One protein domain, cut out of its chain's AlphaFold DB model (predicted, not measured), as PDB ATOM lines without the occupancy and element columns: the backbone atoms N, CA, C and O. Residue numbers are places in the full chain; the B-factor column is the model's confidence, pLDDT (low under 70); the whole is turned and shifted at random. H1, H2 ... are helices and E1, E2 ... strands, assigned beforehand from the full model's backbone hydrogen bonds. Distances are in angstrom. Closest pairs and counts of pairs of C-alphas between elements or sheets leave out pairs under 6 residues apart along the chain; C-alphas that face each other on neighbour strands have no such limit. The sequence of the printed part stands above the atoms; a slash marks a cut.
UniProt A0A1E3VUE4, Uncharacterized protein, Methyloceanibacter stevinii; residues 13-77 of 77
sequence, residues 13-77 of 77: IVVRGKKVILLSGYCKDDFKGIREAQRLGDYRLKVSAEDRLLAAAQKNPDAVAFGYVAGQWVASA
ATOM      1  N   ILE A  13      24.054  16.463 -15.175       82.12
ATOM      2  CA  ILE A  13      24.692  17.760 -14.971       82.12
ATOM      3  C   ILE A  13      25.975  17.862 -15.791       82.12
ATOM      4  O   ILE A  13      26.504  16.849 -16.255       82.12
ATOM      5  N   VAL A  14      26.480  19.078 -15.995       84.31
ATOM      6  CA  VAL A  14      27.782  19.270 -16.639       84.31
ATOM      7  C   VAL A  14      28.829  19.480 -15.554       84.31
ATOM      8  O   VAL A  14      28.796  20.469 -14.827       84.31
ATOM      9  N   VAL A  15      29.775  18.551 -15.461       80.69
ATOM     10  CA  VAL A  15      30.924  18.629 -14.559       80.69
ATOM     11  C   VAL A  15      32.174  18.689 -15.423       80.69
ATOM     12  O   VAL A  15      32.419  17.803 -16.239       80.69
ATOM     13  N   ARG A  16      32.949  19.775 -15.297       80.19
ATOM     14  CA  ARG A  16      34.176  20.011 -16.087       80.19
ATOM     15  C   ARG A  16      33.975  19.881 -17.610       80.19
ATOM     16  O   ARG A  16      34.824  19.338 -18.311       80.19
ATOM     17  N   GLY A  17      32.834  20.343 -18.124       81.25
ATOM     18  CA  GLY A  17      32.504  20.273 -19.554       81.25
ATOM     19  C   GLY A  17      31.998  18.908 -20.039       81.25
ATOM     20  O   GLY A  17      31.689  18.769 -21.221       81.25
ATOM     21  N   LYS A  18      31.859  17.911 -19.154       81.00
ATOM     22  CA  LYS A  18      31.298  16.591 -19.478       81.00
ATOM     23  C   LYS A  18      29.921  16.413 -18.856       81.00
ATOM     24  O   LYS A  18      29.695  16.815 -17.719       81.00
ATOM     25  N   LYS A  19      29.003  15.793 -19.599       83.62
ATOM     26  CA  LYS A  19      27.680  15.427 -19.082       83.62
ATOM     27  C   LYS A  19      27.815  14.171 -18.228       83.62
ATOM     28  O   LYS A  19      28.137  13.119 -18.770       83.62
ATOM     29  N   VAL A  20      27.525  14.287 -16.939       85.38
ATOM     30  CA  VAL A  20      27.558  13.178 -15.980       85.38
ATOM     31  C   VAL A  20      26.187  12.985 -15.349       85.38
ATOM     32  O   VAL A  20      25.423  13.938 -15.193       85.38
ATOM     33  N   ILE A  21      25.864  11.745 -15.013       85.75
ATOM     34  CA  ILE A  21      24.611  11.350 -14.375       85.75
ATOM     35  C   ILE A  21      24.814  11.344 -12.857       85.75
ATOM     36  O   ILE A  21      25.780  10.762 -12.369       85.75
ATOM     37  N   LEU A  22      23.915  11.955 -12.089       86.00
ATOM     38  CA  LEU A  22      23.923  11.797 -10.634       86.00
ATOM     39  C   LEU A  22      22.974  10.670 -10.237       86.00
ATOM     40  O   LEU A  22      21.792  10.706 -10.574       86.00
ATOM     41  N   LEU A  23      23.501   9.686  -9.515       84.38
ATOM     42  CA  LEU A  23      22.752   8.521  -9.041       84.38
ATOM     43  C   LEU A  23      22.090   8.769  -7.682       84.38
ATOM     44  O   LEU A  23      21.015   8.246  -7.407       84.38
ATOM     45  N   SER A  24      22.722   9.575  -6.826       81.62
ATOM     46  CA  SER A  24      22.237   9.917  -5.484       81.62
ATOM     47  C   SER A  24      22.866  11.227  -4.989       81.62
ATOM     48  O   SER A  24      23.675  11.828  -5.692       81.62
ATOM     49  N   GLY A  25      22.492  11.697  -3.792       79.94
ATOM     50  CA  GLY A  25      23.118  12.872  -3.163       79.94
ATOM     51  C   GLY A  25      22.673  14.228  -3.708       79.94
ATOM     52  O   GLY A  25      23.310  15.243  -3.416       79.94
ATOM     53  N   TYR A  26      21.584  14.262  -4.477       82.38
ATOM     54  CA  TYR A  26      20.987  15.486  -5.001       82.38
ATOM     55  C   TYR A  26      19.518  15.613  -4.577       82.38
ATOM     56  O   TYR A  26      18.825  14.611  -4.401       82.38
ATOM     57  N   CYS A  27      19.037  16.851  -4.457       74.00
ATOM     58  CA  CYS A  27      17.616  17.160  -4.281       74.00
ATOM     59  C   CYS A  27      17.110  17.977  -5.477       74.00
ATOM     60  O   CYS A  27      17.821  18.866  -5.962       74.00
ATOM     61  N   LYS A  28      15.899  17.668  -5.955       70.00
ATOM     62  CA  LYS A  28      15.153  18.498  -6.912       70.00
ATOM     63  C   LYS A  28      14.326  19.480  -6.090       70.00
ATOM     64  O   LYS A  28      13.419  19.046  -5.393       70.00
ATOM     65  N   ASP A  29      14.654  20.764  -6.154       64.38
ATOM     66  CA  ASP A  29      13.907  21.797  -5.439       64.38
ATOM     67  C   ASP A  29      13.734  23.021  -6.335       64.38
ATOM     68  O   ASP A  29      14.714  23.598  -6.799       64.38
ATOM     69  N   ASP A  30      12.495  23.463  -6.543       57.09
ATOM     70  CA  ASP A  30      12.132  24.637  -7.353       57.09
ATOM     71  C   ASP A  30      12.440  25.982  -6.655       57.09
ATOM     72  O   ASP A  30      11.869  27.031  -6.973       57.09
ATOM     73  N   PHE A  31      13.354  26.010  -5.680       52.78
ATOM     74  CA  PHE A  31      13.552  27.204  -4.863       52.78
ATOM     75  C   PHE A  31      14.322  28.313  -5.597       52.78
ATOM     76  O   PHE A  31      15.513  28.227  -5.937       52.78
ATOM     77  N   LYS A  32      13.622  29.440  -5.763       45.31
ATOM     78  CA  LYS A  32      14.177  30.782  -5.972       45.31
ATOM     79  C   LYS A  32      15.133  31.134  -4.820       45.31
ATOM     80  O   LYS A  32      14.690  31.653  -3.807       45.31
ATOM     81  N   GLY A  33      16.441  30.916  -4.972       44.50
ATOM     82  CA  GLY A  33      17.412  31.656  -4.149       44.50
ATOM     83  C   GLY A  33      18.760  31.007  -3.868       44.50
ATOM     84  O   GLY A  33      19.660  31.711  -3.423       44.50
ATOM     85  N   ILE A  34      18.946  29.715  -4.138       50.12
ATOM     86  CA  ILE A  34      20.242  29.077  -3.866       50.12
ATOM     87  C   ILE A  34      21.177  29.304  -5.057       50.12
ATOM     88  O   ILE A  34      20.888  28.876  -6.173       50.12
ATOM     89  N   ARG A  35      22.279  30.027  -4.814       52.25
ATOM     90  CA  ARG A  35      23.307  30.365  -5.818       52.25
ATOM     91  C   ARG A  35      24.093  29.139  -6.312       52.25
ATOM     92  O   ARG A  35      24.689  29.210  -7.376       52.25
ATOM     93  N   GLU A  36      24.032  28.029  -5.577       55.56
ATOM     94  CA  GLU A  36      24.773  26.772  -5.803       55.56
ATOM     95  C   GLU A  36      23.875  25.639  -6.343       55.56
ATOM     96  O   GLU A  36      24.021  24.472  -5.984       55.56
ATOM     97  N   ALA A  37      22.858  25.971  -7.143       59.75
ATOM     98  CA  ALA A  37      22.009  24.972  -7.790       59.75
ATOM     99  C   ALA A  37      22.300  24.917  -9.295       59.75
ATOM    100  O   ALA A  37      22.237  25.941  -9.979       59.75
ATOM    101  N   GLN A  38      22.563  23.720  -9.832       64.94
ATOM    102  CA  GLN A  38      22.665  23.530 -11.279       64.94
ATOM    103  C   GLN A  38      21.267  23.437 -11.896       64.94
ATOM    104  O   GLN A  38      20.386  22.735 -11.395       64.94
ATOM    105  N   ARG A  39      21.050  24.166 -12.995       62.03
ATOM    106  CA  ARG A  39      19.775  24.172 -13.717       62.03
ATOM    107  C   ARG A  39      19.725  22.984 -14.674       62.03
ATOM    108  O   ARG A  39      20.518  22.926 -15.612       62.03
ATOM    109  N   LEU A  40      18.783  22.066 -14.459       65.31
ATOM    110  CA  LEU A  40      18.515  20.955 -15.369       65.31
ATOM    111  C   LEU A  40      17.088  21.064 -15.909       65.31
ATOM    112  O   LEU A  40      16.130  20.653 -15.259       65.31
ATOM    113  N   GLY A  41      16.963  21.624 -17.114       67.25
ATOM    114  CA  GLY A  41      15.661  21.971 -17.686       67.25
ATOM    115  C   GLY A  41      14.971  23.063 -16.863       67.25
ATOM    116  O   GLY A  41      15.571  24.111 -16.587       67.25
ATOM    117  N   ASP A  42      13.727  22.802 -16.462       61.75
ATOM    118  CA  ASP A  42      12.930  23.695 -15.612       61.75
ATOM    119  C   ASP A  42      13.232  23.547 -14.114       61.75
ATOM    120  O   ASP A  42      12.956  24.463 -13.345       61.75
ATOM    121  N   TYR A  43      13.890  22.458 -13.705       62.94
ATOM    122  CA  TYR A  43      14.186  22.181 -12.301       62.94
ATOM    123  C   TYR A  43      15.561  22.707 -11.879       62.94
ATOM    124  O   TYR A  43      16.542  22.674 -12.637       62.94
ATOM    125  N   ARG A  44      15.666  23.132 -10.618       70.69
ATOM    126  CA  ARG A  44      16.949  23.383  -9.952       70.69
ATOM    127  C   ARG A  44      17.358  22.158  -9.143       70.69
ATOM    128  O   ARG A  44      16.575  21.598  -8.379       70.69
ATOM    129  N   LEU A  45      18.603  21.735  -9.334       75.38
ATOM    130  CA  LEU A  45      19.206  20.633  -8.597       75.38
ATOM    131  C   LEU A  45      20.200  21.179  -7.592       75.38
ATOM    132  O   LEU A  45      21.144  21.878  -7.964       75.38
ATOM    133  N   LYS A  46      20.025  20.798  -6.330       80.12
ATOM    134  CA  LYS A  46      21.027  21.020  -5.293       80.12
ATOM    135  C   LYS A  46      21.886  19.767  -5.164       80.12
ATOM    136  O   LYS A  46      21.374  18.709  -4.799       80.12
ATOM    137  N   VAL A  47      23.174  19.895  -5.464       81.12
ATOM    138  CA  VAL A  47      24.166  18.820  -5.334       81.12
ATOM    139  C   VAL A  47      24.798  18.912  -3.949       81.12
ATOM    140  O   VAL A  47      25.295  19.964  -3.555       81.12
ATOM    141  N   SER A  48      24.775  17.825  -3.181       80.81
ATOM    142  CA  SER A  48      25.440  17.804  -1.874       80.81
ATOM    143  C   SER A  48      26.954  17.802  -2.063       80.81
ATOM    144  O   SER A  48      27.447  16.999  -2.837       80.81
ATOM    145  N   ALA A  49      27.701  18.643  -1.344       83.31
ATOM    146  CA  ALA A  49      29.169  18.686  -1.412       83.31
ATOM    147  C   ALA A  49      29.725  18.766  -2.856       83.31
ATOM    148  O   ALA A  49      30.514  17.913  -3.271       83.31
ATOM    149  N   GLU A  50      29.307  19.781  -3.621       83.06
ATOM    150  CA  GLU A  50      29.707  19.989  -5.024       83.06
ATOM    151  C   GLU A  50      31.231  20.001  -5.220       83.06
ATOM    152  O   GLU A  50      31.737  19.347  -6.132       83.06
ATOM    153  N   ASP A  51      31.990  20.628  -4.319       86.06
ATOM    154  CA  ASP A  51      33.460  20.630  -4.381       86.06
ATOM    155  C   ASP A  51      34.047  19.212  -4.365       86.06
ATOM    156  O   ASP A  51      35.020  18.904  -5.058       86.06
ATOM    157  N   ARG A  52      33.426  18.305  -3.597       87.38
ATOM    158  CA  ARG A  52      33.836  16.896  -3.534       87.38
ATOM    159  C   ARG A  52      33.462  16.150  -4.808       87.38
ATOM    160  O   ARG A  52      34.208  15.261  -5.208       87.38
ATOM    161  N   LEU A  53      32.353  16.513  -5.454       86.88
ATOM    162  CA  LEU A  53      31.987  15.969  -6.761       86.88
ATOM    163  C   LEU A  53      32.993  16.409  -7.824       86.88
ATOM    164  O   LEU A  53      33.480  15.580  -8.589       86.88
ATOM    165  N   LEU A  54      33.355  17.692  -7.833       87.69
ATOM    166  CA  LEU A  54      34.376  18.231  -8.727       87.69
ATOM    167  C   LEU A  54      35.718  17.527  -8.514       87.69
ATOM    168  O   LEU A  54      36.342  17.108  -9.488       87.69
ATOM    169  N   ALA A  55      36.130  17.319  -7.262       89.19
ATOM    170  CA  ALA A  55      37.339  16.567  -6.937       89.19
ATOM    171  C   ALA A  55      37.254  15.094  -7.386       89.19
ATOM    172  O   ALA A  55      38.215  14.556  -7.937       89.19
ATOM    173  N   ALA A  56      36.104  14.435  -7.206       87.62
ATOM    174  CA  ALA A  56      35.887  13.068  -7.676       87.62
ATOM    175  C   ALA A  56      35.942  12.969  -9.211       87.62
ATOM    176  O   ALA A  56      36.553  12.039  -9.735       87.62
ATOM    177  N   ALA A  57      35.397  13.957  -9.925       88.06
ATOM    178  CA  ALA A  57      35.459  14.068 -11.383       88.06
ATOM    179  C   ALA A  57      36.832  14.510 -11.914       88.06
ATOM    180  O   ALA A  57      37.155  14.309 -13.086       88.06
ATOM    181  N   GLN A  58      37.667  15.130 -11.079       88.25
ATOM    182  CA  GLN A  58      39.081  15.336 -11.392       88.25
ATOM    183  C   GLN A  58      39.860  14.025 -11.311       88.25
ATOM    184  O   GLN A  58      40.659  13.750 -12.203       88.25
ATOM    185  N   LYS A  59      39.594  13.217 -10.279       88.94
ATOM    186  CA  LYS A  59      40.227  11.907 -10.090       88.94
ATOM    187  C   LYS A  59      39.768  10.866 -11.113       88.94
ATOM    188  O   LYS A  59      40.575  10.041 -11.513       88.94
ATOM    189  N   ASN A  60      38.504  10.927 -11.540       88.44
ATOM    190  CA  ASN A  60      37.887   9.976 -12.470       88.44
ATOM    191  C   ASN A  60      37.335  10.735 -13.691       88.44
ATOM    192  O   ASN A  60      36.146  11.064 -13.733       88.44
ATOM    193  N   PRO A  61      38.192  11.108 -14.658       84.19
ATOM    194  CA  PRO A  61      37.795  11.945 -15.791       84.19
ATOM    195  C   PRO A  61      36.909  11.223 -16.818       84.19
ATOM    196  O   PRO A  61      36.284  11.886 -17.646       84.19
ATOM    197  N   ASP A  62      36.897   9.899 -16.816       86.56
ATOM    198  CA  ASP A  62      36.150   8.994 -17.694       86.56
ATOM    199  C   ASP A  62      34.782   8.581 -17.125       86.56
ATOM    200  O   ASP A  62      33.950   8.050 -17.858       86.56
ATOM    201  N   ALA A  63      34.519   8.886 -15.853       87.12
ATOM    202  CA  ALA A  63      33.265   8.552 -15.194       87.12
ATOM    203  C   ALA A  63      32.063   9.261 -15.838       87.12
ATOM    204  O   ALA A  63      32.040  10.485 -16.007       87.12
ATOM    205  N   VAL A  64      31.034   8.475 -16.159       85.62
ATOM    206  CA  VAL A  64      29.772   8.952 -16.747       85.62
ATOM    207  C   VAL A  64      28.669   9.121 -15.708       85.62
ATOM    208  O   VAL A  64      27.699   9.836 -15.969       85.62
ATOM    209  N   ALA A  65      28.828   8.527 -14.524       88.69
ATOM    210  CA  ALA A  65      27.910   8.662 -13.410       88.69
ATOM    211  C   ALA A  65      28.650   8.858 -12.079       88.69
ATOM    212  O   ALA A  65      29.793   8.442 -11.902       88.69
ATOM    213  N   PHE A  66      27.988   9.503 -11.121       89.81
ATOM    214  CA  PHE A  66      28.495   9.689  -9.765       89.81
ATOM    215  C   PHE A  66      27.399   9.415  -8.737       89.81
ATOM    216  O   PHE A  66      26.267   9.885  -8.869       89.81
ATOM    217  N   GLY A  67      27.749   8.669  -7.693       89.44
ATOM    218  CA  GLY A  67      26.910   8.431  -6.522       89.44
ATOM    219  C   GLY A  67      27.503   9.095  -5.284       89.44
ATOM    220  O   GLY A  67      28.722   9.164  -5.135       89.44
ATOM    221  N   TYR A  68      26.650   9.574  -4.386       87.00
ATOM    222  CA  TYR A  68      27.066  10.075  -3.082       87.00
ATOM    223  C   TYR A  68      26.843   8.996  -2.023       87.00
ATOM    224  O   TYR A  68      25.701   8.647  -1.710       87.00
ATOM    225  N   VAL A  69      27.935   8.455  -1.487       83.94
ATOM    226  CA  VAL A  69      27.930   7.359  -0.509       83.94
ATOM    227  C   VAL A  69      28.841   7.740   0.652       83.94
ATOM    228  O   VAL A  69      29.949   8.225   0.440       83.94
ATOM    229  N   ALA A  70      28.360   7.566   1.887       84.94
ATOM    230  CA  ALA A  70      29.126   7.833   3.110       84.94
ATOM    231  C   ALA A  70      29.802   9.226   3.162       84.94
ATOM    232  O   ALA A  70      30.900   9.387   3.686       84.94
ATOM    233  N   GLY A  71      29.152  10.257   2.609       84.25
ATOM    234  CA  GLY A  71      29.684  11.624   2.613       84.25
ATOM    235  C   GLY A  71      30.695  11.930   1.497       84.25
ATOM    236  O   GLY A  71      31.336  12.986   1.522       84.25
ATOM    237  N   GLN A  72      30.870  11.031   0.530       86.00
ATOM    238  CA  GLN A  72      31.819  11.189  -0.568       86.00
ATOM    239  C   GLN A  72      31.157  10.925  -1.918       86.00
ATOM    240  O   GLN A  72      30.280  10.073  -2.043       86.00
ATOM    241  N   TRP A  73      31.606  11.656  -2.938       89.00
ATOM    242  CA  TRP A  73      31.252  11.355  -4.317       89.00
ATOM    243  C   TRP A  73      32.159  10.264  -4.856       89.00
ATOM    244  O   TRP A  73      33.385  10.374  -4.808       89.00
ATOM    245  N   VAL A  74      31.530   9.223  -5.378       88.94
ATOM    246  CA  VAL A  74      32.173   8.044  -5.938       88.94
ATOM    247  C   VAL A  74      31.767   7.956  -7.401       88.94
ATOM    248  O   VAL A  74      30.588   8.096  -7.729       88.94
ATOM    249  N   ALA A  75      32.747   7.770  -8.281       88.81
ATOM    250  CA  ALA A  75      32.482   7.474  -9.680       88.81
ATOM    251  C   ALA A  75      31.737   6.140  -9.776       88.81
ATOM    252  O   ALA A  75      32.138   5.153  -9.162       88.81
ATOM    253  N   SER A  76      30.652   6.128 -10.536       77.56
ATOM    254  CA  SER A  76      29.918   4.923 -10.884       77.56
ATOM    255  C   SER A  76      29.978   4.739 -12.395       77.56
ATOM    256  O   SER A  76      29.976   5.722 -13.143       77.56
ATOM    257  N   ALA A  77      30.065   3.477 -12.805       57.44
ATOM    258  CA  ALA A  77      30.009   3.069 -14.204       57.44
ATOM    259  C   ALA A  77      28.661   3.436 -14.838       57.44
ATOM    260  O   ALA A  77      27.637   3.369 -14.114       57.44
TER     261      ALA A  77
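What this domain is: This is residues 13 to 77 of the 77 residues of an uncharacterized protein of Methyloceanibacter stevinii (UniProt A0A1E3VUE4). A curled sheet of four strands, E1, E2, E6 and E7, wraps round one helix, H1, and a small second sheet of E3, E5 and E4 makes the other end of the long axis. The printed part has 65 residues with one named helix and seven named strands, which follow along the chain as E1 E2 E3 E4 E5 H1 E6 E7, and its class is mixed, helices and strands. The first sheet runs E1, E2, E6, E7, mixed; the second runs E3, E5, E4, antiparallel. The whole is compact, with a radius of gyration of the C-alphas of 11.4 A and spans of 32 by 25 by 17 A.

Where its parts are: Find C-alpha 13 at (24.692, 17.760, -14.971), where E1, residues 13 to 15, begins. Next come E2, residues 18 to 22, 12.5 A; E3, residues 26 to 28; E4, residues 37 to 40; and E5, residues 43 to 47, 12.6 A. H1, residues 50 to 59, runs 14.2 A from C-alpha 50 at (29.707, 19.989, -5.024). E6, residues 65 to 69, spans 13.0 A, and E7, residues 72 to 76, 12.2 A, ending at (29.918, 4.923, -10.884).

How they stand to each other: In the strongly twisted first sheet, look for N 13 and O 20 at 2.9 A in the hairpin E1 and E2, N 66 and O 21 at 2.8 A between parallel E2 and E6, and N 74 and O 67 at 2.8 A in the hairpin E6 and E7. H1 is on this sheet, two layers, a helix on one face of a sheet; its closest C-alphas to E7 are Leu 53 and Trp 73, 5.3 A. In H1 every O i to N i+4 pair is within hydrogen-bond range. In the second sheet, N 27 and O 46 of antiparallel E3 and E5 are 3.0 A apart, and N 45 and O 38 of the hairpin E4 and E5 2.9 A. H1 is not on it.

The domain as a whole: The farthest C-alphas, Lys 32 and Asp 62, are 33.1 A apart. The printed part has no cut and no long link. Residues 29 to 43 and 77 have pLDDT under 70.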